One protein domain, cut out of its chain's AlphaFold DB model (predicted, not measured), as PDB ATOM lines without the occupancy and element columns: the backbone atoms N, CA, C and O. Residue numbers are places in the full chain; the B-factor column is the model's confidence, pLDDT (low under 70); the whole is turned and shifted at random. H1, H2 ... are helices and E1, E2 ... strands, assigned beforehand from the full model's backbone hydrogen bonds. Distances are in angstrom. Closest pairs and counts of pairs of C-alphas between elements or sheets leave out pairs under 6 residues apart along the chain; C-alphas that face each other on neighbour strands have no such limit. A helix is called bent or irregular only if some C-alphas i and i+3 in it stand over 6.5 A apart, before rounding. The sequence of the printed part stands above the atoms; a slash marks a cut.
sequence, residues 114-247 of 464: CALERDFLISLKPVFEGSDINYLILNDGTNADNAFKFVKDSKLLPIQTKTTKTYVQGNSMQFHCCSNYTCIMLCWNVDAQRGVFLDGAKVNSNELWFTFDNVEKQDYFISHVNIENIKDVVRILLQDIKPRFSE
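AT A GLANCE: This is residues 114 to 247 of the 464 residues of an uncharacterized protein of viral metagenome (UniProt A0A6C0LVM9). Six strands form a strongly twisted sheet that curls like part of a barrel round helix H3, with H1 packed on the same face over E1 and E3. A small sheet, E4 E5 E8, is partly face to face with it as a loose sandwich, its strands crossed at 67 degrees, and E4 lies out at one end. The printed part has 134 residues, with three named helices and nine named strands in the order H1 E1 E2 E3 E4 E5 E6 E7 E8 H2 E9 H3, class mixed. The large sheet, E1 E2 E3 E6 E7 E9, is mixed; the small one, E4 E5 E8, is antiparallel. The whole is compact, with a radius of gyration of the C-alphas of 14.0 A, yet elongated, spanning 44 by 27 by 27 A.

HOW THE PARTS SIT: Start at H1, residues 114 to 128, only just irregular: C-alphas 123 and 126 are 6.7 A apart. Next come E1, 133 to 137, E2, 146 to 150, and E3, 157 to 164, a meander, each strand the antiparallel neighbour of the one before; look for N 134 and O 149 at 2.8 A and N 157 and O 148 at 2.8 A. The closest C-alphas of H1 and E3 are Glu 117 and Thr 163, 5.2 A. E4, 167 to 169, and E5, 172 to 176, form a hairpin, with N 168 and O 172 at 2.9 A. E6, 184 to 189, is parallel to E3, with N 186 and O 160 at 2.7 A, and forms a hairpin with E7, 194 to 199, with N 185 and O 198 at 2.8 A. E8, 207 to 210, is antiparallel to E5, with N 173 and O 210 at 2.8 A. H2, 212 to 215, is on the large sheet at a height over the sheet of 9.1 A, only just over E7 with 3 of its 4 C-alphas, and only grazes the small sheet. E9, 221 to 226, is antiparallel to E7, with N 195 and O 225 at 2.8 A. H3, 230 to 240, is on the same face of the large sheet as H1, in two layers, helices on one face of a sheet; the closest C-alphas of H3 and E2 are Leu 238 and Lys 149, 6.7 A. Every O i to N i+4 pair is within hydrogen-bond range in H3, 7 of 11 in H1, and H2 is too short for one.

IN THESE COORDINATES: Find C-alpha 114 at (31.313, 31.441, -2.581), where H1 begins its 22.2 A. E3 runs 22.9 A from C-alpha 157 at (27.486, 10.616, 2.399). H3, 15.3 A long, ends at C-alpha 240, (20.342, 3.757, -1.645).

THE WHOLE: The two C-alphas farthest apart, Lys 152 and Gly 170, are 44.5 A apart. The printed part has no cut and no long link. Confidence is under 70 at residues 114 to 116, 118, 139 to 141 and 166 to 170.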
ATOM      1  N   CYS A 114      30.772  32.204  -3.714       51.81
ATOM      2  CA  CYS A 114      31.313  31.441  -2.581       51.81
ATOM      3  C   CYS A 114      30.621  31.778  -1.246       51.81
ATOM      4  O   CYS A 114      30.462  30.904  -0.399       51.81
ATOM      5  N   ALA A 115      30.188  33.030  -1.046       59.44
ATOM      6  CA  ALA A 115      29.383  33.391   0.123       59.44
ATOM      7  C   ALA A 115      27.980  32.778   0.031       59.44
ATOM      8  O   ALA A 115      27.415  32.384   1.039       59.44
ATOM      9  N   LEU A 116      27.449  32.619  -1.183       66.06
ATOM     10  CA  LEU A 116      26.130  32.046  -1.419       66.06
ATOM     11  C   LEU A 116      26.050  30.551  -1.181       66.06
ATOM     12  O   LEU A 116      25.076  30.096  -0.587       66.06
ATOM     13  N   GLU A 117      27.064  29.802  -1.620       74.25
ATOM     14  CA  GLU A 117      27.200  28.383  -1.278       74.25
ATOM     15  C   GLU A 117      27.167  28.224   0.235       74.25
ATOM     16  O   GLU A 117      26.378  27.450   0.770       74.25
ATOM     17  N   ARG A 118      27.933  29.061   0.929       66.94
ATOM     18  CA  ARG A 118      28.023  29.043   2.379       66.94
ATOM     19  C   ARG A 118      26.731  29.450   3.093       66.94
ATOM     20  O   ARG A 118      26.294  28.726   3.984       66.94
ATOM     21  N   ASP A 119      26.117  30.567   2.717       72.38
ATOM     22  CA  ASP A 119      24.863  31.047   3.311       72.38
ATOM     23  C   ASP A 119      23.748  30.010   3.146       72.38
ATOM     24  O   ASP A 119      22.948  29.795   4.056       72.38
ATOM     25  N   PHE A 120      23.726  29.321   2.003       84.31
ATOM     26  CA  PHE A 120      22.795  28.231   1.752       84.31
ATOM     27  C   PHE A 120      23.071  26.998   2.627       84.31
ATOM     28  O   PHE A 120      22.146  26.455   3.223       84.31
ATOM     29  N   LEU A 121      24.326  26.559   2.762       86.19
ATOM     30  CA  LEU A 121      24.663  25.433   3.645       86.19
ATOM     31  C   LEU A 121      24.273  25.724   5.103       86.19
ATOM     32  O   LEU A 121      23.694  24.877   5.781       86.19
ATOM     33  N   ILE A 122      24.519  26.948   5.578       78.19
ATOM     34  CA  ILE A 122      24.107  27.374   6.920       78.19
ATOM     35  C   ILE A 122      22.579  27.396   7.040       78.19
ATOM     36  O   ILE A 122      22.045  26.922   8.044       78.19
ATOM     37  N   SER A 123      21.862  27.893   6.027       82.56
ATOM     38  CA  SER A 123      20.396  27.953   6.058       82.56
ATOM     39  C   SER A 123      19.721  26.579   6.011       82.56
ATOM     40  O   SER A 123      18.581  26.454   6.455       82.56
ATOM     41  N   LEU A 124      20.420  25.535   5.550       87.75
ATOM     42  CA  LEU A 124      19.941  24.155   5.625       87.75
ATOM     43  C   LEU A 124      20.022  23.558   7.032       87.75
ATOM     44  O   LEU A 124      19.263  22.640   7.332       87.75
ATOM     45  N   LYS A 125      20.902  24.052   7.910       85.06
ATOM     46  CA  LYS A 125      21.120  23.453   9.237       85.06
ATOM     47  C   LYS A 125      19.822  23.307  10.057       85.06
ATOM     48  O   LYS A 125      19.556  22.182  10.488       85.06
ATOM     49  N   PRO A 126      18.952  24.333  10.179       87.50
ATOM     50  CA  PRO A 126      17.677  24.205  10.893       87.50
ATOM     51  C   PRO A 126      16.727  23.138  10.325       87.50
ATOM     52  O   PRO A 126      15.899  22.609  11.058       87.50
ATOM     53  N   VAL A 127      16.840  22.780   9.039       89.69
ATOM     54  CA  VAL A 127      15.995  21.745   8.405       89.69
ATOM     55  C   VAL A 127      16.278  20.352   8.988       89.69
ATOM     56  O   VAL A 127      15.392  19.491   9.042       89.69
ATOM     57  N   PHE A 128      17.511  20.126   9.448       90.50
ATOM     58  CA  PHE A 128      17.982  18.839   9.966       90.50
ATOM     59  C   PHE A 128      18.132  18.808  11.493       90.50
ATOM     60  O   PHE A 128      18.316  17.727  12.059       90.50
ATOM     61  N   GLU A 129      18.011  19.950  12.174       86.56
ATOM     62  CA  GLU A 129      18.050  20.022  13.636       86.56
ATOM     63  C   GLU A 129      16.945  19.167  14.278       86.56
ATOM     64  O   GLU A 129      15.799  19.126  13.829       86.56
ATOM     65  N   GLY A 130      17.314  18.416  15.321       83.69
ATOM     66  CA  GLY A 130      16.405  17.504  16.025       83.69
ATOM     67  C   GLY A 130      15.936  16.291  15.209       83.69
ATOM     68  O   GLY A 130      15.052  15.564  15.661       83.69
ATOM     69  N   SER A 131      16.494  16.060  14.015       89.19
ATOM     70  CA  SER A 131      16.163  14.899  13.186       89.19
ATOM     71  C   SER A 131      17.045  13.678  13.476       89.19
ATOM     72  O   SER A 131      18.023  13.748  14.213       89.19
ATOM     73  N   ASP A 132      16.706  12.536  12.877       92.44
ATOM     74  CA  ASP A 132      17.531  11.322  12.878       92.44
ATOM     75  C   ASP A 132      18.661  11.355  11.831       92.44
ATOM     76  O   ASP A 132      19.393  10.370  11.685       92.44
ATOM     77  N   ILE A 133      18.818  12.476  11.121       93.44
ATOM     78  CA  ILE A 133      19.885  12.741  10.159       93.44
ATOM     79  C   ILE A 133      20.809  13.808  10.744       93.44
ATOM     80  O   ILE A 133      20.390  14.925  11.039       93.44
ATOM     81  N   ASN A 134      22.091  13.476  10.848       90.94
ATOM     82  CA  ASN A 134      23.134  14.444  11.138       90.94
ATOM     83  C   ASN A 134      23.607  15.093   9.841       90.94
ATOM     84  O   ASN A 134      23.983  14.402   8.889       90.94
ATOM     85  N   TYR A 135      23.628  16.420   9.853       90.50
ATOM     86  CA  TYR A 135      24.190  17.261   8.810       90.50
ATOM     87  C   TYR A 135      25.510  17.857   9.298       90.50
ATOM     88  O   TYR A 135      25.551  18.517  10.335       90.50
ATOM     89  N   LEU A 136      26.582  17.598   8.557       87.31
ATOM     90  CA  LEU A 136      27.912  18.120   8.827       87.31
ATOM     91  C   LEU A 136      28.319  19.041   7.687       87.31
ATOM     92  O   LEU A 136      28.288  18.642   6.527       87.31
ATOM     93  N   ILE A 137      28.765  20.243   8.023       82.31
ATOM     94  CA  ILE A 137      29.417  21.123   7.062       82.31
ATOM     95  C   ILE A 137      30.930  20.903   7.183       82.31
ATOM     96  O   ILE A 137      31.469  20.884   8.291       82.31
ATOM     97  N   LEU A 138      31.599  20.656   6.058       78.94
ATOM     98  CA  LEU A 138      33.021  20.318   6.004       78.94
ATOM     99  C   LEU A 138      33.877  21.579   5.839       78.94
ATOM    100  O   LEU A 138      33.374  22.650   5.513       78.94
ATOM    101  N   ASN A 139      35.177  21.464   6.113       65.38
ATOM    102  CA  ASN A 139      36.106  22.589   6.003       65.38
ATOM    103  C   ASN A 139      36.376  22.943   4.533       65.38
ATOM    104  O   ASN A 139      36.337  22.078   3.651       65.38
ATOM    105  N   ASP A 140      36.722  24.207   4.290       61.19
ATOM    106  CA  ASP A 140      37.148  24.679   2.971       61.19
ATOM    107  C   ASP A 140      38.383  23.889   2.487       61.19
ATOM    108  O   ASP A 140      39.305  23.618   3.257       61.19
ATOM    109  N   GLY A 141      38.419  23.534   1.197       62.72
ATOM    110  CA  GLY A 141      39.527  22.771   0.601       62.72
ATOM    111  C   GLY A 141      39.417  21.250   0.751       62.72
ATOM    112  O   GLY A 141      40.385  20.546   0.459       62.72
ATOM    113  N   THR A 142      38.256  20.756   1.192       73.06
ATOM    114  CA  THR A 142      37.877  19.346   1.064       73.06
ATOM    115  C   THR A 142      37.080  19.112  -0.225       73.06
ATOM    116  O   THR A 142      36.444  20.021  -0.751       73.06
ATOM    117  N   ASN A 143      37.087  17.881  -0.739       78.19
ATOM    118  CA  ASN A 143      36.367  17.481  -1.964       78.19
ATOM    119  C   ASN A 143      34.819  17.555  -1.865       78.19
ATOM    120  O   ASN A 143      34.121  17.285  -2.840       78.19
ATOM    121  N   ALA A 144      34.258  17.870  -0.697       86.62
ATOM    122  CA  ALA A 144      32.825  18.066  -0.509       86.62
ATOM    123  C   ALA A 144      32.587  19.183   0.504       86.62
ATOM    124  O   ALA A 144      33.260  19.229   1.525       86.62
ATOM    125  N   ASP A 145      31.588  20.035   0.284       85.62
ATOM    126  CA  ASP A 145      31.313  21.133   1.220       85.62
ATOM    127  C   ASP A 145      30.522  20.667   2.450       85.62
ATOM    128  O   ASP A 145      30.511  21.323   3.490       85.62
ATOM    129  N   ASN A 146      29.797  19.554   2.337       90.31
ATOM    130  CA  ASN A 146      28.985  19.014   3.420       90.31
ATOM    131  C   ASN A 146      28.810  17.498   3.308       90.31
ATOM    132  O   ASN A 146      29.155  16.879   2.302       90.31
ATOM    133  N   ALA A 147      28.281  16.887   4.361       92.75
ATOM    134  CA  ALA A 147      27.986  15.471   4.389       92.75
ATOM    135  C   ALA A 147      26.808  15.146   5.314       92.75
ATOM    136  O   ALA A 147      26.559  15.829   6.308       92.75
ATOM    137  N   PHE A 148      26.109  14.056   5.007       94.12
ATOM    138  CA  PHE A 148      24.957  13.580   5.772       94.12
ATOM    139  C   PHE A 148      25.186  12.169   6.303       94.12
ATOM    140  O   PHE A 148      25.853  11.359   5.662       94.12
ATOM    141  N   LYS A 149      24.587  11.832   7.444       94.25
ATOM    142  CA  LYS A 149      24.472  10.444   7.919       94.25
ATOM    143  C   LYS A 149      23.248  10.267   8.799       94.25
ATOM    144  O   LYS A 149      22.766  11.243   9.363       94.25
ATOM    145  N   PHE A 150      22.793   9.036   9.007       93.69
ATOM    146  CA  PHE A 150      21.906   8.783  10.142       93.69
ATOM    147  C   PHE A 150      22.670   8.969  11.459       93.69
ATOM    148  O   PHE A 150      23.868   8.693  11.535       93.69
ATOM    149  N   VAL A 151      21.984   9.403  12.519       88.00
ATOM    150  CA  VAL A 151      22.583   9.624  13.854       88.00
ATOM    151  C   VAL A 151      23.337   8.386  14.358       88.00
ATOM    152  O   VAL A 151      24.382   8.512  14.994       88.00
ATOM    153  N   LYS A 152      22.828   7.188  14.046       87.50
ATOM    154  CA  LYS A 152      23.408   5.903  14.464       87.50
ATOM    155  C   LYS A 152      24.527   5.395  13.548       87.50
ATOM    156  O   LYS A 152      25.187   4.419  13.897       87.50
ATOM    157  N   ASP A 153      24.747   6.037  12.404       89.75
ATOM    158  CA  ASP A 153      25.747   5.604  11.435       89.75
ATOM    159  C   ASP A 153      27.135   6.174  11.765       89.75
ATOM    160  O   ASP A 153      27.307   7.270  12.316       89.75
ATOM    161  N   SER A 154      28.168   5.430  11.376       85.69
ATOM    162  CA  SER A 154      29.568   5.860  11.481       85.69
ATOM    163  C   SER A 154      30.102   6.505  10.199       85.69
ATOM    164  O   SER A 154      31.111   7.205  10.249       85.69
ATOM    165  N   LYS A 155      29.433   6.299   9.056       90.75
ATOM    166  CA  LYS A 155      29.870   6.787   7.742       90.75
ATOM    167  C   LYS A 155      28.919   7.837   7.182       90.75
ATOM    168  O   LYS A 155      27.708   7.721   7.334       90.75
ATOM    169  N   LEU A 156      29.489   8.823   6.500       92.94
ATOM    170  CA  LEU A 156      28.799   9.956   5.914       92.94
ATOM    171  C   LEU A 156      28.762   9.862   4.388       92.94
ATOM    172  O   LEU A 156      29.689   9.355   3.754       92.94
ATOM    173  N   LEU A 157      27.676  10.373   3.819       93.62
ATOM    174  CA  LEU A 157      27.486  10.616   2.399       93.62
ATOM    175  C   LEU A 157      27.961  12.043   2.075       93.62
ATOM    176  O   LEU A 157      27.305  12.987   2.519       93.62
ATOM    177  N   PRO A 158      29.078  12.216   1.348       92.62
ATOM    178  CA  PRO A 158      29.576  13.538   0.979       92.62
ATOM    179  C   PRO A 158      28.743  14.169  -0.139       92.62
ATOM    180  O   PRO A 158      28.375  13.486  -1.098       92.62
ATOM    181  N   ILE A 159      28.513  15.477  -0.036       92.75
ATOM    182  CA  ILE A 159      27.828  16.301  -1.030       92.75
ATOM    183  C   ILE A 159      28.678  17.543  -1.331       92.75
ATOM    184  O   ILE A 159      28.970  18.344  -0.440       92.75
ATOM    185  N   GLN A 160      29.024  17.741  -2.598       91.06
ATOM    186  CA  GLN A 160      29.505  19.030  -3.089       91.06
ATOM    187  C   GLN A 160      28.310  19.931  -3.392       91.06
ATOM    188  O   GLN A 160      27.394  19.516  -4.092       91.06
ATOM    189  N   THR A 161      28.328  21.184  -2.959       91.31
ATOM    190  CA  THR A 161      27.262  22.143  -3.248       91.31
ATOM    191  C   THR A 161      27.747  23.208  -4.224       91.31
ATOM    192  O   THR A 161      28.893  23.645  -4.185       91.31
ATOM    193  N   LYS A 162      26.864  23.612  -5.139       90.19
ATOM    194  CA  LYS A 162      27.052  24.732  -6.065       90.19
ATOM    195  C   LYS A 162      25.816  25.607  -6.044       90.19
ATOM    196  O   LYS A 162      24.707  25.089  -6.163       90.19
ATOM    197  N   THR A 163      25.982  26.922  -5.934       87.62
ATOM    198  CA  THR A 163      24.836  27.846  -5.912       87.62
ATOM    199  C   THR A 163      24.847  28.845  -7.054       87.62
ATOM    200  O   THR A 163      25.882  29.180  -7.626       87.62
ATOM    201  N   THR A 164      23.658  29.346  -7.377       84.62
ATOM    202  CA  THR A 164      23.458  30.481  -8.274       84.62
ATOM    203  C   THR A 164      22.260  31.314  -7.815       84.62
ATOM    204  O   THR A 164      21.374  30.799  -7.132       84.62
ATOM    205  N   LYS A 165      22.227  32.605  -8.164       72.00
ATOM    206  CA  LYS A 165      21.076  33.492  -7.893       72.00
ATOM    207  C   LYS A 165      20.163  33.630  -9.099       72.00
ATOM    208  O   LYS A 165      18.953  33.559  -8.968       72.00
ATOM    209  N   THR A 166      20.728  33.803 -10.288       60.88
ATOM    210  CA  THR A 166      19.967  34.271 -11.445       60.88
ATOM    211  C   THR A 166      20.007  33.297 -12.610       60.88
ATOM    212  O   THR A 166      20.985  32.592 -12.857       60.88
ATOM    213  N   TYR A 167      18.920  33.307 -13.375       68.81
ATOM    214  CA  TYR A 167      18.909  32.729 -14.706       68.81
ATOM    215  C   TYR A 167      19.768  33.594 -15.637       68.81
ATOM    216  O   TYR A 167      19.653  34.820 -15.640       68.81
ATOM    217  N   VAL A 168      20.646  32.967 -16.419       61.47
ATOM    218  CA  VAL A 168      21.590  33.677 -17.299       61.47
ATOM    219  C   VAL A 168      20.958  33.953 -18.665       61.47
ATOM    220  O   VAL A 168      21.129  35.032 -19.230       61.47
ATOM    221  N   GLN A 169      20.192  32.993 -19.194       58.06
ATOM    222  CA  GLN A 169      19.506  33.105 -20.482       58.06
ATOM    223  C   GLN A 169      18.153  32.380 -20.435       58.06
ATOM    224  O   GLN A 169      18.097  31.155 -20.342       58.06
ATOM    225  N   GLY A 170      17.050  33.132 -20.514       69.56
ATOM    226  CA  GLY A 170      15.707  32.571 -20.321       69.56
ATOM    227  C   GLY A 170      15.549  32.006 -18.907       69.56
ATOM    228  O   GLY A 170      15.805  32.722 -17.946       69.56
ATOM    229  N   ASN A 171      15.187  30.722 -18.796       79.31
ATOM    230  CA  ASN A 171      15.063  29.992 -17.524       79.31
ATOM    231  C   ASN A 171      16.284  29.097 -17.220       79.31
ATOM    232  O   ASN A 171      16.207  28.218 -16.359       79.31
ATOM    233  N   SER A 172      17.394  29.261 -17.946       81.06
ATOM    234  CA  SER A 172      18.606  28.459 -17.746       81.06
ATOM    235  C   SER A 172      19.491  29.044 -16.654       81.06
ATOM    236  O   SER A 172      19.759  30.246 -16.627       81.06
ATOM    237  N   MET A 173      19.971  28.172 -15.780       87.88
ATOM    238  CA  MET A 173      20.908  28.455 -14.699       87.88
ATOM    239  C   MET A 173      22.315  28.026 -15.107       87.88
ATOM    240  O   MET A 173      22.469  27.080 -15.881       87.88
ATOM    241  N   GLN A 174      23.325  28.707 -14.565       86.00
ATOM    242  CA  GLN A 174      24.734  28.376 -14.766       86.00
ATOM    243  C   GLN A 174      25.399  28.068 -13.424       86.00
ATOM    244  O   GLN A 174      25.243  28.830 -12.466       86.00
ATOM    245  N   PHE A 175      26.161  26.977 -13.389       87.12
ATOM    246  CA  PHE A 175      26.997  26.560 -12.267       87.12
ATOM    247  C   PHE A 175      28.437  26.365 -12.752       87.12
ATOM    248  O   PHE A 175      28.667  25.840 -13.846       87.12
ATOM    249  N   HIS A 176      29.405  26.807 -11.950       83.06
ATOM    250  CA  HIS A 176      30.829  26.766 -12.285       83.06
ATOM    251  C   HIS A 176      31.587  25.768 -11.411       83.06
ATOM    252  O   HIS A 176      31.175  25.459 -10.294       83.06
ATOM    253  N   CYS A 177      32.746  25.335 -11.911       80.56
ATOM    254  CA  CYS A 177      33.642  24.396 -11.243       80.56
ATOM    255  C   CYS A 177      32.944  23.081 -10.878       80.56
ATOM    256  O   CYS A 177      33.065  22.643  -9.746       80.56
ATOM    257  N   CYS A 178      32.171  22.496 -11.800       85.12
ATOM    258  CA  CYS A 178      31.304  21.332 -11.557       85.12
ATOM    259  C   CYS A 178      31.940  19.963 -11.860       85.12
ATOM    260  O   CYS A 178      31.278  18.942 -11.699       85.12
ATOM    261  N   SER A 179      33.188  19.918 -12.325       79.88
ATOM    262  CA  SER A 179      33.857  18.674 -12.730       79.88
ATOM    263  C   SER A 179      34.779  18.109 -11.649       79.88
ATOM    264  O   SER A 179      35.257  18.853 -10.798       79.88
ATOM    265  N   ASN A 180      35.140  16.829 -11.796       73.62
ATOM    266  CA  ASN A 180      36.125  16.092 -10.983       73.62
ATOM    267  C   ASN A 180      35.684  15.745  -9.555       73.62
ATOM    268  O   ASN A 180      36.509  15.300  -8.758       73.62
ATOM    269  N   TYR A 181      34.398  15.882  -9.243       81.44
ATOM    270  CA  TYR A 181      33.868  15.417  -7.969       81.44
ATOM    271  C   TYR A 181      33.618  13.914  -8.003       81.44
ATOM    272  O   TYR A 181      33.091  13.365  -8.964       81.44
ATOM    273  N   THR A 182      33.978  13.245  -6.916       79.81
ATOM    274  CA  THR A 182      33.713  11.810  -6.707       79.81
ATOM    275  C   THR A 182      32.468  11.559  -5.850       79.81
ATOM    276  O   THR A 182      32.160  10.419  -5.506       79.81
ATOM    277  N   CYS A 183      31.765  12.630  -5.481       87.75
ATOM    278  CA  CYS A 183      30.615  12.649  -4.588       87.75
ATOM    279  C   CYS A 183      29.349  13.133  -5.317       87.75
ATOM    280  O   CYS A 183      29.389  13.512  -6.488       87.75
ATOM    281  N   ILE A 184      28.205  13.109  -4.630       93.69
ATOM    282  CA  ILE A 184      26.970  13.713  -5.148       93.69
ATOM    283  C   ILE A 184      27.154  15.233  -5.194       93.69
ATOM    284  O   ILE A 184      27.769  15.814  -4.302       93.69
ATOM    285  N   MET A 185      26.574  15.883  -6.198       94.25
ATOM    286  CA  MET A 185      26.555  17.335  -6.306       94.25
ATOM    287  C   MET A 185      25.141  17.888  -6.109       94.25
ATOM    288  O   MET A 185      24.193  17.408  -6.720       94.25
ATOM    289  N   LEU A 186      24.995  18.918  -5.280       95.56
ATOM    290  CA  LEU A 186      23.775  19.696  -5.097       95.56
ATOM    291  C   LEU A 186      23.915  21.037  -5.820       95.56
ATOM    292  O   LEU A 186      24.641  21.919  -5.370       95.56
ATOM    293  N   CYS A 187      23.195  21.211  -6.923       94.44
ATOM    294  CA  CYS A 187      23.109  22.487  -7.629       94.44
ATOM    295  C   CYS A 187      21.846  23.235  -7.191       94.44
ATOM    296  O   CYS A 187      20.734  22.815  -7.507       94.44
ATOM    297  N   TRP A 188      22.007  24.345  -6.473       93.25
ATOM    298  CA  TRP A 188      20.910  25.087  -5.854       93.25
ATOM    299  C   TRP A 188      20.715  26.483  -6.453       93.25
ATOM    300  O   TRP A 188      21.660  27.265  -6.578       93.25
ATOM    301  N   ASN A 189      19.469  26.823  -6.783       89.31
ATOM    302  CA  ASN A 189      19.085  28.180  -7.150       89.31
ATOM    303  C   ASN A 189      18.483  28.893  -5.938       89.31
ATOM    304  O   ASN A 189      17.402  28.540  -5.461       89.31
ATOM    305  N   VAL A 190      19.193  29.914  -5.463       83.31
ATOM    306  CA  VAL A 190      18.848  30.666  -4.255       83.31
ATOM    307  C   VAL A 190      17.552  31.454  -4.438       83.31
ATOM    308  O   VAL A 190      16.693  31.394  -3.566       83.31
ATOM    309  N   ASP A 191      17.359  32.140  -5.563       81.44
ATOM    310  CA  ASP A 191      16.166  32.974  -5.761       81.44
ATOM    311  C   ASP A 191      14.911  32.111  -5.977       81.44
ATOM    312  O   ASP A 191      13.818  32.472  -5.546       81.44
ATOM    313  N   ALA A 192      15.066  30.940  -6.601       84.12
ATOM    314  CA  ALA A 192      13.968  29.999  -6.821       84.12
ATOM    315  C   ALA A 192      13.680  29.081  -5.617       84.12
ATOM    316  O   ALA A 192      12.676  28.372  -5.645       84.12
ATOM    317  N   GLN A 193      14.553  29.055  -4.600       87.94
ATOM    318  CA  GLN A 193      14.462  28.172  -3.424       87.94
ATOM    319  C   GLN A 193      14.286  26.682  -3.781       87.94
ATOM    320  O   GLN A 193      13.579  25.927  -3.109       87.94
ATOM    321  N   ARG A 194      14.936  26.256  -4.867       92.00
ATOM    322  CA  ARG A 194      14.940  24.867  -5.337       92.00
ATOM    323  C   ARG A 194      16.244  24.532  -6.053       92.00
ATOM    324  O   ARG A 194      16.929  25.413  -6.575       92.00
ATOM    325  N   GLY A 195      16.568  23.251  -6.113       94.69
ATOM    326  CA  GLY A 195      17.799  22.729  -6.684       94.69
ATOM    327  C   GLY A 195      17.639  21.316  -7.226       94.69
ATOM    328  O   GLY A 195      16.534  20.780  -7.315       94.69
ATOM    329  N   VAL A 196      18.770  20.724  -7.592       96.62
ATOM    330  CA  VAL A 196      18.862  19.350  -8.083       96.62
ATOM    331  C   VAL A 196      20.059  18.636  -7.474       96.62
ATOM    332  O   VAL A 196      21.145  19.210  -7.371       96.62
ATOM    333  N   PHE A 197      19.859  17.377  -7.102       96.75
ATOM    334  CA  PHE A 197      20.947  16.448  -6.835       96.75
ATOM    335  C   PHE A 197      21.384  15.787  -8.138       96.75
ATOM    336  O   PHE A 197      20.548  15.321  -8.918       96.75
ATOM    337  N   LEU A 198      22.695  15.737  -8.345       95.56
ATOM    338  CA  LEU A 198      23.361  15.177  -9.509       95.56
ATOM    339  C   LEU A 198      24.437  14.179  -9.065       95.56
ATOM    340  O   LEU A 198      25.058  14.333  -8.015       95.56
ATOM    341  N   ASP A 199      24.691  13.170  -9.886       93.00
ATOM    342  CA  ASP A 199      25.809  12.248  -9.733       93.00
ATOM    343  C   ASP A 199      27.096  12.950 -10.188       93.00
ATOM    344  O   ASP A 199      27.397  13.011 -11.382       93.00
ATOM    345  N   GLY A 200      27.841  13.527  -9.240       89.62
ATOM    346  CA  GLY A 200      29.035  14.321  -9.538       89.62
ATOM    347  C   GLY A 200      30.128  13.523 -10.250       89.62
ATOM    348  O   GLY A 200      30.834  14.091 -11.079       89.62
ATOM    349  N   ALA A 201      30.195  12.202 -10.039       87.62
ATOM    350  CA  ALA A 201      31.154  11.333 -10.719       87.62
ATOM    351  C   ALA A 201      30.875  11.197 -12.226       87.62
ATOM    352  O   ALA A 201      31.784  10.901 -13.003       87.62
ATOM    353  N   LYS A 202      29.626  11.425 -12.652       91.44
ATOM    354  CA  LYS A 202      29.226  11.434 -14.067       91.44
ATOM    355  C   LYS A 202      29.280  12.824 -14.699       91.44
ATOM    356  O   LYS A 202      29.201  12.937 -15.923       91.44
ATOM    357  N   VAL A 203      29.432  13.883 -13.905       89.25
ATOM    358  CA  VAL A 203      29.543  15.243 -14.434       89.25
ATOM    359  C   VAL A 203      30.914  15.438 -15.079       89.25
ATOM    360  O   VAL A 203      31.947  15.539 -14.423       89.25
ATOM    361  N   ASN A 204      30.911  15.538 -16.406       83.69
ATOM    362  CA  ASN A 204      32.115  15.653 -17.231       83.69
ATOM    363  C   ASN A 204      32.404  17.085 -17.717       83.69
ATOM    364  O   ASN A 204      33.275  17.285 -18.563       83.69
ATOM    365  N   SER A 205      31.683  18.084 -17.198       85.69
ATOM    366  CA  SER A 205      31.845  19.485 -17.581       85.69
ATOM    367  C   SER A 205      32.172  20.351 -16.375       85.69
ATOM    368  O   SER A 205      31.522  20.273 -15.336       85.69
ATOM    369  N   ASN A 206      33.160  21.230 -16.540       84.19
ATOM    370  CA  ASN A 206      33.512  22.216 -15.525       84.19
ATOM    371  C   ASN A 206      32.454  23.326 -15.396       84.19
ATOM    372  O   ASN A 206      32.389  23.999 -14.372       84.19
ATOM    373  N   GLU A 207      31.618  23.513 -16.418       86.94
ATOM    374  CA  GLU A 207      30.475  24.423 -16.376       86.94
ATOM    375  C   GLU A 207      29.192  23.678 -16.730       86.94
ATOM    376  O   GLU A 207      29.097  23.049 -17.788       86.94
ATOM    377  N   LEU A 208      28.188  23.782 -15.866       89.19
ATOM    378  CA  LEU A 208      26.867  23.223 -16.106       89.19
ATOM    379  C   LEU A 208      25.870  24.326 -16.424       89.19
ATOM    380  O   LEU A 208      25.815  25.353 -15.749       89.19
ATOM    381  N   TRP A 209      25.078  24.081 -17.463       89.69
ATOM    382  CA  TRP A 209      24.066  24.997 -17.968       89.69
ATOM    383  C   TRP A 209      22.770  24.225 -18.178       89.69
ATOM    384  O   TRP A 209      22.681  23.409 -19.097       89.69
ATOM    385  N   PHE A 210      21.767  24.465 -17.337       90.19
ATOM    386  CA  PHE A 210      20.516  23.712 -17.411       90.19
ATOM    387  C   PHE A 210      19.304  24.484 -16.874       90.19
ATOM    388  O   PHE A 210      19.422  25.422 -16.090       90.19
ATOM    389  N   THR A 211      18.118  24.077 -17.319       90.94
ATOM    390  CA  THR A 211      16.823  24.376 -16.699       90.94
ATOM    391  C   THR A 211      16.414  23.180 -15.833       90.94
ATOM    392  O   THR A 211      16.920  22.075 -16.022       90.94
ATOM    393  N   PHE A 212      15.467  23.358 -14.911       91.00
ATOM    394  CA  PHE A 212      14.940  22.221 -14.141       91.00
ATOM    395  C   PHE A 212      14.333  21.134 -15.047       91.00
ATOM    396  O   PHE A 212      14.539  19.954 -14.801       91.00
ATOM    397  N   ASP A 213      13.694  21.510 -16.154       90.25
ATOM    398  CA  ASP A 213      13.065  20.529 -17.047       90.25
ATOM    399  C   ASP A 213      14.077  19.786 -17.939       90.25
ATOM    400  O   ASP A 213      13.845  18.652 -18.357       90.25
ATOM    401  N   ASN A 214      15.189  20.429 -18.320       92.50
ATOM    402  CA  ASN A 214      16.141  19.816 -19.250       92.50
ATOM    403  C   ASN A 214      17.218  18.978 -18.542       92.50
ATOM    404  O   ASN A 214      17.795  18.095 -19.185       92.50
ATOM    405  N   VAL A 215      17.457  19.218 -17.247       93.44
ATOM    406  CA  VAL A 215      18.424  18.444 -16.464       93.44
ATOM    407  C   VAL A 215      17.923  17.029 -16.191       93.44
ATOM    408  O   VAL A 215      18.727  16.111 -16.188       93.44
ATOM    409  N   GLU A 216      16.605  16.811 -16.110       94.81
ATOM    410  CA  GLU A 216      15.997  15.473 -15.972       94.81
ATOM    411  C   GLU A 216      16.382  14.500 -17.095       94.81
ATOM    412  O   GLU A 216      16.327  13.285 -16.931       94.81
ATOM    413  N   LYS A 217      16.764  15.032 -18.261       94.12
ATOM    414  CA  LYS A 217      17.156  14.237 -19.432       94.12
ATOM    415  C   LYS A 217      18.624  13.817 -19.399       94.12
ATOM    416  O   LYS A 217      19.073  13.141 -20.321       94.12
ATOM    417  N   GLN A 218      19.379  14.278 -18.404       94.38
ATOM    418  CA  GLN A 218      20.797  13.988 -18.251       94.38
ATOM    419  C   GLN A 218      20.983  12.695 -17.454       94.38
ATOM    420  O   GLN A 218      20.261  12.425 -16.499       94.38
ATOM    421  N   ASP A 219      21.984  11.903 -17.820       93.38
ATOM    422  CA  ASP A 219      22.309  10.614 -17.191       93.38
ATOM    423  C   ASP A 219      22.917  10.736 -15.779       93.38
ATOM    424  O   ASP A 219      23.016   9.747 -15.042       93.38
ATOM    425  N   TYR A 220      23.314  11.953 -15.409       93.75
ATOM    426  CA  TYR A 220      23.786  12.336 -14.083       93.75
ATOM    427  C   TYR A 220      22.692  12.951 -13.195       93.75
ATOM    428  O   TYR A 220      22.998  13.366 -12.083       93.75
ATOM    429  N   PHE A 221      21.434  13.047 -13.633       96.12
ATOM    430  CA  PHE A 221      20.348  13.541 -12.777       96.12
ATOM    431  C   PHE A 221      19.946  12.509 -11.715       96.12
ATOM    432  O   PHE A 221      19.809  11.325 -12.019       96.12
ATOM    433  N   ILE A 222      19.729  12.964 -10.473       95.69
ATOM    434  CA  ILE A 222      19.245  12.120  -9.369       95.69
ATOM    435  C   ILE A 222      17.841  12.547  -8.932       95.69
ATOM    436  O   ILE A 222      16.922  11.735  -8.954       95.69
ATOM    437  N   SER A 223      17.665  13.797  -8.497       96.75
ATOM    438  CA  SER A 223      16.375  14.270  -7.976       96.75
ATOM    439  C   SER A 223      16.263  15.788  -7.999       96.75
ATOM    440  O   SER A 223      17.249  16.495  -7.788       96.75
ATOM    441  N   HIS A 224      15.035  16.286  -8.142       97.00
ATOM    442  CA  HIS A 224      14.687  17.653  -7.755       97.00
ATOM    443  C   HIS A 224      14.605  17.784  -6.243       97.00
ATOM    444  O   HIS A 224      14.275  16.824  -5.544       97.00
ATOM    445  N   VAL A 225      14.878  18.986  -5.748       96.69
ATOM    446  CA  VAL A 225      14.830  19.276  -4.320       96.69
ATOM    447  C   VAL A 225      14.422  20.722  -4.040       96.69
ATOM    448  O   VAL A 225      14.734  21.631  -4.803       96.69
ATOM    449  N   ASN A 226      13.723  20.945  -2.936       94.31
ATOM    450  CA  ASN A 226      13.449  22.246  -2.334       94.31
ATOM    451  C   ASN A 226      13.581  22.128  -0.802       94.31
ATOM    452  O   ASN A 226      13.870  21.053  -0.282       94.31
ATOM    453  N   ILE A 227      13.384  23.223  -0.065       89.69
ATOM    454  CA  ILE A 227      13.534  23.214   1.403       89.69
ATOM    455  C   ILE A 227      12.541  22.259   2.085       89.69
ATOM    456  O   ILE A 227      12.876  21.648   3.095       89.69
ATOM    457  N   GLU A 228      11.344  22.091   1.522       90.94
ATOM    458  CA  GLU A 228      10.288  21.261   2.107       90.94
ATOM    459  C   GLU A 228      10.586  19.762   1.980       90.94
ATOM    460  O   GLU A 228      10.296  19.006   2.903       90.94
ATOM    461  N   ASN A 229      11.187  19.325   0.867       94.94
ATOM    462  CA  ASN A 229      11.403  17.903   0.577       94.94
ATOM    463  C   ASN A 229      12.863  17.432   0.700       94.94
ATOM    464  O   ASN A 229      13.114  16.227   0.620       94.94
ATOM    465  N   ILE A 230      13.835  18.332   0.912       94.81
ATOM    466  CA  ILE A 230      15.263  17.967   0.955       94.81
ATOM    467  C   ILE A 230      15.567  16.897   1.993       94.81
ATOM    468  O   ILE A 230      16.379  16.012   1.739       94.81
ATOM    469  N   LYS A 231      14.883  16.933   3.135       94.31
ATOM    470  CA  LYS A 231      15.070  15.955   4.205       94.31
ATOM    471  C   LYS A 231      14.686  14.541   3.772       94.31
ATOM    472  O   LYS A 231      15.422  13.596   4.057       94.31
ATOM    473  N   ASP A 232      13.575  14.405   3.057       94.69
ATOM    474  CA  ASP A 232      13.090  13.115   2.567       94.69
ATOM    475  C   ASP A 232      13.957  12.599   1.419       94.69
ATOM    476  O   ASP A 232      14.329  11.426   1.403       94.69
ATOM    477  N   VAL A 233      14.369  13.487   0.510       95.62
ATOM    478  CA  VAL A 233      15.306  13.133  -0.563       95.62
ATOM    479  C   VAL A 233      16.632  12.655   0.033       95.62
ATOM    480  O   VAL A 233      17.076  11.558  -0.287       95.62
ATOM    481  N   VAL A 234      17.234  13.407   0.962       95.06
ATOM    482  CA  VAL A 234      18.487  13.012   1.634       95.06
ATOM    483  C   VAL A 234      18.340  11.669   2.347       95.06
ATOM    484  O   VAL A 234      19.256  10.852   2.278       95.06
ATOM    485  N   ARG A 235      17.195  11.390   2.980       94.94
ATOM    486  CA  ARG A 235      16.924  10.081   3.591       94.94
ATOM    487  C   ARG A 235      17.013   8.945   2.570       94.94
ATOM    488  O   ARG A 235      17.644   7.935   2.872       94.94
ATOM    489  N   ILE A 236      16.421   9.115   1.388       94.38
ATOM    490  CA  ILE A 236      16.482   8.128   0.297       94.38
ATOM    491  C   ILE A 236      17.931   7.962  -0.179       94.38
ATOM    492  O   ILE A 236      18.428   6.840  -0.271       94.38
ATOM    493  N   LEU A 237      18.674   9.061  -0.373       93.94
ATOM    494  CA  LEU A 237      20.096   8.989  -0.741       93.94
ATOM    495  C   LEU A 237      20.917   8.229   0.324       93.94
ATOM    496  O   LEU A 237      21.773   7.406  -0.005       93.94
ATOM    497  N   LEU A 238      20.617   8.446   1.609       93.56
ATOM    498  CA  LEU A 238      21.193   7.721   2.747       93.56
ATOM    499  C   LEU A 238      20.701   6.273   2.890       93.56
ATOM    500  O   LEU A 238      21.209   5.546   3.745       93.56
ATOM    501  N   GLN A 239      19.775   5.793   2.074       90.19
ATOM    502  CA  GLN A 239      19.421   4.374   2.002       90.19
ATOM    503  C   GLN A 239      20.094   3.724   0.792       90.19
ATOM    504  O   GLN A 239      20.756   2.696   0.945       90.19
ATOM    505  N   ASP A 240      20.057   4.395  -0.358       84.44
ATOM    506  CA  ASP A 240      20.342   3.757  -1.645       84.44
ATOM    507  C   ASP A 240      21.744   4.050  -2.192       84.44
ATOM    508  O   ASP A 240      22.294   3.250  -2.952       84.44
ATOM    509  N   ILE A 241      22.367   5.168  -1.797       77.94
ATOM    510  CA  ILE A 241      23.610   5.632  -2.425       77.94
ATOM    511  C   ILE A 241      24.859   5.284  -1.606       77.94
ATOM    512  O   ILE A 241      24.929   5.409  -0.373       77.94
ATOM    513  N   LYS A 242      25.871   4.848  -2.361       74.31
ATOM    514  CA  LYS A 242      27.269   4.600  -1.990       74.31
ATOM    515  C   LYS A 242      28.169   5.319  -3.015       74.31
ATOM    516  O   LYS A 242      27.730   5.477  -4.152       74.31
ATOM    517  N   PRO A 243      29.416   5.693  -2.673       79.12
ATOM    518  CA  PRO A 243      30.148   5.364  -1.445       79.12
ATOM    519  C   PRO A 243      29.860   6.296  -0.254       79.12
ATOM    520  O   PRO A 243      29.463   7.444  -0.415       79.12
ATOM    521  N   ARG A 244      30.085   5.776   0.961       87.50
ATOM    522  CA  ARG A 244      30.085   6.538   2.222       87.50
ATOM    523  C   ARG A 244      31.412   6.350   2.932       87.50
ATOM    524  O   ARG A 244      31.988   5.259   2.882       87.50
ATOM    525  N   PHE A 245      31.851   7.377   3.643       88.62
ATOM    526  CA  PHE A 245      33.198   7.459   4.197       88.62
ATOM    527  C   PHE A 245      33.177   7.852   5.673       88.62
ATOM    528  O   PHE A 245      32.188   8.399   6.154       88.62
ATOM    529  N   SER A 246      34.243   7.555   6.417       87.12
ATOM    530  CA  SER A 246      34.394   8.102   7.770       87.12
ATOM    531  C   SER A 246      34.560   9.623   7.698       87.12
ATOM    532  O   SER A 246      35.020  10.161   6.689       87.12
ATOM    533  N   GLU A 247      34.213  10.330   8.775       84.88
ATOM    534  CA  GLU A 247      34.461  11.775   8.863       84.88
ATOM    535  C   GLU A 247      35.948  12.097   8.677       84.88
ATOM    536  O   GLU A 247      36.290  13.045   7.975       84.88
TER     537      GLU A 247